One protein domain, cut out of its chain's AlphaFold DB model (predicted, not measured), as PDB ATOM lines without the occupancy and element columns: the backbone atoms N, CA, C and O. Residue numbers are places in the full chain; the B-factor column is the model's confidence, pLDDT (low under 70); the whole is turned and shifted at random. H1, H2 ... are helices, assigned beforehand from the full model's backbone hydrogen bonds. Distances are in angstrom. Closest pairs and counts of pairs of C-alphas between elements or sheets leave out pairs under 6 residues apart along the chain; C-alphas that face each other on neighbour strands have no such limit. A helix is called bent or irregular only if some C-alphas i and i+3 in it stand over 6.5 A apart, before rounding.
ATOM      1  N   LEU A   2     -21.121 -43.184 -14.673       86.25
ATOM      2  CA  LEU A   2     -20.688 -44.589 -14.592       86.25
ATOM      3  C   LEU A   2     -19.316 -44.740 -13.913       86.25
ATOM      4  O   LEU A   2     -18.403 -43.966 -14.183       86.25
ATOM      5  N   GLU A   3     -19.160 -45.751 -13.058       86.44
ATOM      6  CA  GLU A   3     -17.889 -46.034 -12.387       86.44
ATOM      7  C   GLU A   3     -16.828 -46.511 -13.392       86.44
ATOM      8  O   GLU A   3     -17.085 -47.377 -14.226       86.44
ATOM      9  N   GLY A   4     -15.630 -45.921 -13.338       83.12
ATOM     10  CA  GLY A   4     -14.532 -46.252 -14.252       83.12
ATOM     11  C   GLY A   4     -14.597 -45.590 -15.635       83.12
ATOM     12  O   GLY A   4     -13.710 -45.841 -16.449       83.12
ATOM     13  N   HIS A   5     -15.587 -44.727 -15.903       88.56
ATOM     14  CA  HIS A   5     -15.643 -43.889 -17.108       88.56
ATOM     15  C   HIS A   5     -15.433 -42.417 -16.746       88.56
ATOM     16  O   HIS A   5     -16.197 -41.851 -15.966       88.56
ATOM     17  N   SER A   6     -14.406 -41.794 -17.326       88.06
ATOM     18  CA  SER A   6     -14.137 -40.359 -17.195       88.06
ATOM     19  C   SER A   6     -14.026 -39.746 -18.588       88.06
ATOM     20  O   SER A   6     -13.310 -40.305 -19.423       88.06
ATOM     21  N   PRO A   7     -14.687 -38.603 -18.843       88.50
ATOM     22  CA  PRO A   7     -14.629 -37.946 -20.134       88.50
ATOM     23  C   PRO A   7     -13.228 -37.373 -20.380       88.50
ATOM     24  O   PRO A   7     -12.461 -37.147 -19.431       88.50
ATOM     25  N   PRO A   8     -12.880 -37.127 -21.650       84.25
ATOM     26  CA  PRO A   8     -11.621 -36.500 -21.997       84.25
ATOM     27  C   PRO A   8     -11.506 -35.082 -21.408       84.25
ATOM     28  O   PRO A   8     -12.391 -34.250 -21.605       84.25
ATOM     29  N   PRO A   9     -10.380 -34.728 -20.760       85.31
ATOM     30  CA  PRO A   9     -10.216 -33.399 -20.166       85.31
ATOM     31  C   PRO A   9     -10.095 -32.273 -21.205       85.31
ATOM     32  O   PRO A   9     -10.322 -31.114 -20.875       85.31
ATOM     33  N   HIS A  10      -9.746 -32.585 -22.457       87.12
ATOM     34  CA  HIS A  10      -9.593 -31.583 -23.516       87.12
ATOM     35  C   HIS A  10     -10.929 -31.021 -24.022       87.12
ATOM     36  O   HIS A  10     -10.950 -29.891 -24.500       87.12
ATOM     37  N   GLY A  11     -12.037 -31.758 -23.873       86.94
ATOM     38  CA  GLY A  11     -13.384 -31.277 -24.204       86.94
ATOM     39  C   GLY A  11     -13.979 -30.337 -23.148       86.94
ATOM     40  O   GLY A  11     -15.000 -29.698 -23.388       86.94
ATOM     41  N   LEU A  12     -13.333 -30.204 -21.980       91.69
ATOM     42  CA  LEU A  12     -13.863 -29.440 -20.849       91.69
ATOM     43  C   LEU A  12     -14.105 -27.950 -21.166       91.69
ATOM     44  O   LEU A  12     -15.169 -27.453 -20.798       91.69
ATOM     45  N   PRO A  13     -13.201 -27.212 -21.848       94.06
ATOM     46  CA  PRO A  13     -13.464 -25.817 -22.200       94.06
ATOM     47  C   PRO A  13     -14.673 -25.660 -23.129       94.06
ATOM     48  O   PRO A  13     -15.472 -24.747 -22.938       94.06
ATOM     49  N   THR A  14     -14.835 -26.569 -24.096       91.81
ATOM     50  CA  THR A  14     -15.984 -26.583 -25.011       91.81
ATOM     51  C   THR A  14     -17.278 -26.864 -24.257       91.81
ATOM     52  O   THR A  14     -18.253 -26.140 -24.437       91.81
ATOM     53  N   PHE A  15     -17.275 -27.851 -23.359       94.00
ATOM     54  CA  PHE A  15     -18.418 -28.150 -22.498       94.00
ATOM     55  C   PHE A  15     -18.824 -26.940 -21.643       94.00
ATOM     56  O   PHE A  15     -19.997 -26.583 -21.605       94.00
ATOM     57  N   LEU A  16     -17.865 -26.258 -21.009       95.81
ATOM     58  CA  LEU A  16     -18.148 -25.058 -20.213       95.81
ATOM     59  C   LEU A  16     -18.711 -23.912 -21.064       95.81
ATOM     60  O   LEU A  16     -19.594 -23.189 -20.600       95.81
ATOM     61  N   LEU A  17     -18.222 -23.751 -22.297       95.25
ATOM     62  CA  LEU A  17     -18.739 -22.751 -23.228       95.25
ATOM     63  C   LEU A  17     -20.202 -23.034 -23.592       95.25
ATOM     64  O   LEU A  17     -21.031 -22.129 -23.512       95.25
ATOM     65  N   ARG A  18     -20.528 -24.286 -23.934       94.25
ATOM     66  CA  ARG A  18     -21.902 -24.697 -24.258       94.25
ATOM     67  C   ARG A  18     -22.834 -24.570 -23.065       94.25
ATOM     68  O   ARG A  18     -23.910 -24.003 -23.190       94.25
ATOM     69  N   LEU A  19     -22.376 -24.956 -21.876       95.94
ATOM     70  CA  LEU A  19     -23.146 -24.790 -20.646       95.94
ATOM     71  C   LEU A  19     -23.515 -23.317 -20.387       95.94
ATOM     72  O   LEU A  19     -24.609 -23.017 -19.920       95.94
ATOM     73  N   ALA A  20     -22.613 -22.384 -20.699       95.56
ATOM     74  CA  ALA A  20     -22.865 -20.959 -20.513       95.56
ATOM     75  C   ALA A  20     -23.779 -20.349 -21.591       95.56
ATOM     76  O   ALA A  20     -24.485 -19.384 -21.298       95.56
ATOM     77  N   MET A  21     -23.732 -20.856 -22.827       95.06
ATOM     78  CA  MET A  21     -24.359 -20.209 -23.988       95.06
ATOM     79  C   MET A  21     -25.615 -20.909 -24.511       95.06
ATOM     80  O   MET A  21     -26.474 -20.238 -25.079       95.06
ATOM     81  N   GLU A  22     -25.704 -22.226 -24.372       93.50
ATOM     82  CA  GLU A  22     -26.750 -23.053 -24.989       93.50
ATOM     83  C   GLU A  22     -27.838 -23.457 -23.987       93.50
ATOM     84  O   GLU A  22     -28.956 -23.740 -24.398       93.50
ATOM     85  N   VAL A  23     -27.546 -23.425 -22.682       96.75
ATOM     86  CA  VAL A  23     -28.510 -23.777 -21.628       96.75
ATOM     87  C   VAL A  23     -29.461 -22.621 -21.338       96.75
ATOM     88  O   VAL A  23     -29.028 -21.507 -21.013       96.75
ATOM     89  N   ASN A  24     -30.765 -22.899 -21.357       95.44
ATOM     90  CA  ASN A  24     -31.762 -21.955 -20.868       95.44
ATOM     91  C   ASN A  24     -31.811 -21.939 -19.326       95.44
ATOM     92  O   ASN A  24     -32.457 -22.770 -18.699       95.44
ATOM     93  N   TRP A  25     -31.182 -20.943 -18.698       95.50
ATOM     94  CA  TRP A  25     -31.178 -20.776 -17.233       95.50
ATOM     95  C   TRP A  25     -32.461 -20.156 -16.648       95.50
ATOM     96  O   TRP A  25     -32.527 -19.934 -15.437       95.50
ATOM     97  N   MET A  26     -33.454 -19.824 -17.478       95.81
ATOM     98  CA  MET A  26     -34.657 -19.099 -17.048       95.81
ATOM     99  C   MET A  26     -35.798 -20.029 -16.620       95.81
ATOM    100  O   MET A  26     -36.575 -19.657 -15.741       95.81
ATOM    101  N   GLU A  27     -35.904 -21.214 -17.227       96.50
ATOM    102  CA  GLU A  27     -36.977 -22.183 -16.980       96.50
ATOM    103  C   GLU A  27     -36.414 -23.490 -16.418       96.50
ATOM    104  O   GLU A  27     -35.468 -24.046 -16.961       96.50
ATOM    105  N   GLU A  28     -36.986 -23.983 -15.315       95.56
ATOM    106  CA  GLU A  28     -36.445 -25.132 -14.573       95.56
ATOM    107  C   GLU A  28     -36.402 -26.415 -15.417       95.56
ATOM    108  O   GLU A  28     -35.391 -27.117 -15.417       95.56
ATOM    109  N   GLU A  29     -37.479 -26.715 -16.150       96.31
ATOM    110  CA  GLU A  29     -37.588 -27.944 -16.945       96.31
ATOM    111  C   GLU A  29     -36.573 -27.964 -18.099       96.31
ATOM    112  O   GLU A  29     -35.819 -28.932 -18.242       96.31
ATOM    113  N   GLU A  30     -36.503 -26.880 -18.874       95.25
ATOM    114  CA  GLU A  30     -35.554 -26.741 -19.985       95.25
ATOM    115  C   GLU A  30     -34.107 -26.682 -19.485       95.25
ATOM    116  O   GLU A  30     -33.245 -27.368 -20.025       95.25
ATOM    117  N   CYS A  31     -33.847 -25.974 -18.380       96.25
ATOM    118  CA  CYS A  31     -32.525 -25.903 -17.757       96.25
ATOM    119  C   CYS A  31     -31.968 -27.299 -17.450       96.25
ATOM    120  O   CYS A  31     -30.849 -27.632 -17.847       96.25
ATOM    121  N   PHE A  32     -32.749 -28.157 -16.782       96.81
ATOM    122  CA  PHE A  32     -32.301 -29.520 -16.492       96.81
ATOM    123  C   PHE A  32     -32.133 -30.357 -17.757       96.81
ATOM    124  O   PHE A  32     -31.170 -31.123 -17.853       96.81
ATOM    125  N   HIS A  33     -33.040 -30.218 -18.722       96.31
ATOM    126  CA  HIS A  33     -32.952 -30.934 -19.989       96.31
ATOM    127  C   HIS A  33     -31.676 -30.570 -20.768       96.31
ATOM    128  O   HIS A  33     -30.952 -31.464 -21.222       96.31
ATOM    129  N   ASP A  34     -31.356 -29.284 -20.868       96.50
ATOM    130  CA  ASP A  34     -30.206 -28.782 -21.619       96.50
ATOM    131  C   ASP A  34     -28.891 -29.136 -20.921       96.50
ATOM    132  O   ASP A  34     -27.967 -29.642 -21.558       96.50
ATOM    133  N   ILE A  35     -28.826 -28.997 -19.590       96.31
ATOM    134  CA  ILE A  35     -27.653 -29.418 -18.810       96.31
ATOM    135  C   ILE A  35     -27.390 -30.915 -18.999       96.31
ATOM    136  O   ILE A  35     -26.242 -31.318 -19.186       96.31
ATOM    137  N   LEU A  36     -28.429 -31.755 -18.947       95.38
ATOM    138  CA  LEU A  36     -28.283 -33.199 -19.145       95.38
ATOM    139  C   LEU A  36     -27.885 -33.544 -20.583       95.38
ATOM    140  O   LEU A  36     -27.125 -34.494 -20.782       95.38
ATOM    141  N   THR A  37     -28.360 -32.778 -21.563       94.44
ATOM    142  CA  THR A  37     -28.002 -32.949 -22.977       94.44
ATOM    143  C   THR A  37     -26.535 -32.601 -23.218       94.44
ATOM    144  O   THR A  37     -25.803 -33.410 -23.793       94.44
ATOM    145  N   GLU A  38     -26.058 -31.470 -22.696       94.94
ATOM    146  CA  GLU A  38     -24.650 -31.076 -22.808       94.94
ATOM    147  C   GLU A  38     -23.727 -31.990 -22.003       94.94
ATOM    148  O   GLU A  38     -22.650 -32.372 -22.469       94.94
ATOM    149  N   LEU A  39     -24.165 -32.431 -20.820       93.75
ATOM    150  CA  LEU A  39     -23.441 -33.427 -20.036       93.75
ATOM    151  C   LEU A  39     -23.365 -34.769 -20.779       93.75
ATOM    152  O   LEU A  39     -22.316 -35.414 -20.783       93.75
ATOM    153  N   GLY A  40     -24.461 -35.186 -21.414       92.44
ATOM    154  CA  GLY A  40     -24.519 -36.382 -22.247       92.44
ATOM    155  C   GLY A  40     -23.546 -36.297 -23.418       92.44
ATOM    156  O   GLY A  40     -22.759 -37.221 -23.612       92.44
ATOM    157  N   SER A  41     -23.537 -35.168 -24.132       90.75
ATOM    158  CA  SER A  41     -22.606 -34.896 -25.233       90.75
ATOM    159  C   SER A  41     -21.149 -34.952 -24.773       90.75
ATOM    160  O   SER A  41     -20.340 -35.651 -25.382       90.75
ATOM    161  N   PHE A  42     -20.823 -34.322 -23.641       91.75
ATOM    162  CA  PHE A  42     -19.465 -34.327 -23.092       91.75
ATOM    163  C   PHE A  42     -18.978 -35.727 -22.678       91.75
ATOM    164  O   PHE A  42     -17.812 -36.068 -22.867       91.75
ATOM    165  N   TYR A  43     -19.862 -36.574 -22.140       90.81
ATOM    166  CA  TYR A  43     -19.522 -37.956 -21.765       90.81
ATOM    167  C   TYR A  43     -19.593 -38.956 -22.929       90.81
ATOM    168  O   TYR A  43     -19.069 -40.069 -22.791       90.81
ATOM    169  N   ALA A  44     -20.239 -38.582 -24.038       88.62
ATOM    170  CA  ALA A  44     -20.340 -39.382 -25.255       88.62
ATOM    171  C   ALA A  44     -19.090 -39.278 -26.138       88.62
ATOM    172  O   ALA A  44     -18.857 -40.181 -26.942       88.62
ATOM    173  N   GLU A  45     -18.278 -38.229 -25.977       77.69
ATOM    174  CA  GLU A  45     -16.982 -38.096 -26.645       77.69
ATOM    175  C   GLU A  45     -16.033 -39.216 -26.198       77.69
ATOM    176  O   GLU A  45     -15.285 -39.126 -25.222       77.69
ATOM    177  N   THR A  46     -16.082 -40.328 -26.918       64.88
ATOM    178  CA  THR A  46     -15.137 -41.419 -26.744       64.88
ATOM    179  C   THR A  46     -13.824 -41.063 -27.436       64.88
ATOM    180  O   THR A  46     -13.854 -40.642 -28.593       64.88
ATOM    181  N   PRO A  47     -12.666 -41.258 -26.785       58.34
ATOM    182  CA  PRO A  47     -11.386 -40.972 -27.407       58.34
ATOM    183  C   PRO A  47     -11.145 -41.983 -28.530       58.34
ATOM    184  O   PRO A  47     -10.789 -43.128 -28.255       58.34
ATOM    185  N   PHE A  48     -11.324 -41.585 -29.789       57.72
ATOM    186  CA  PHE A  48     -10.903 -42.404 -30.918       57.72
ATOM    187  C   PHE A  48     -10.181 -41.581 -31.973       57.72
ATOM    188  O   PHE A  48     -10.751 -40.680 -32.571       57.72
ATOM    189  N   VAL A  49      -8.925 -41.991 -32.164       50.31
ATOM    190  CA  VAL A  49      -8.212 -42.102 -33.439       50.31
ATOM    191  C   VAL A  49      -8.241 -40.833 -34.287       50.31
ATOM    192  O   VAL A  49      -9.180 -40.573 -35.028       50.31
ATOM    193  N   THR A  50      -7.125 -40.098 -34.266       44.19
ATOM    194  CA  THR A  50      -6.680 -39.436 -35.490       44.19
ATOM    195  C   THR A  50      -6.562 -40.537 -36.535       44.19
ATOM    196  O   THR A  50      -5.609 -41.324 -36.502       44.19
ATOM    197  N   ASP A  51      -7.539 -40.648 -37.433       41.88
ATOM    198  CA  ASP A  51      -7.217 -41.204 -38.732       41.88
ATOM    199  C   ASP A  51      -6.031 -40.373 -39.221       41.88
ATOM    200  O   ASP A  51      -6.047 -39.141 -39.155       41.88
TER     201      ASP A  51
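What this domain is: This is residues 2 to 51 of the 145 residues of the protein "Hypothetical protein" of Eucampia antarctica (UniProt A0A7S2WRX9). Two helices, H1 and then H2, lie side by side as a helical hairpin, with a loose tail at each end of the printed part. The pair makes the body, and the last residues, 46 to 51, trail away from it. The printed part has 50 residues with two named helices and no named strand, and its class is all helix. It is loose, with a radius of gyration of the C-alphas of 12.5 A, and elongated, spanning 40 by 23 by 16 A.

Where its parts are: H1 covers residues 9 to 21, from C-alpha 9 at (-10.216, -33.399, -20.166), and is 19.7 A long. It is irregular: C-alphas 10 and 13 are 7.1 A apart. H2 covers residues 28 to 44, is 24.0 A long and ends with C-alpha 44 at (-20.340, -39.382, -25.255).

How they stand to each other: H1 and H2 form a hairpin over a short link of 6 residues. They touch, H2 with residues 35 to 42 alone; the closest C-alphas, of Phe 15 and Phe 42, are 6.3 A apart. Their lines stand at a shallow tilt of 21 degrees, opposite ways. In H2 every O i to N i+4 pair is within hydrogen-bond range; in H1, 7 of 9 are.

The domain as a whole: The two farthest C-alphas, of Glu 27 and Asp 51, are 41.5 A apart. The printed part has no cut. Mean pLDDT of the printed part is 87.6; residues 46 to 51 are under 70.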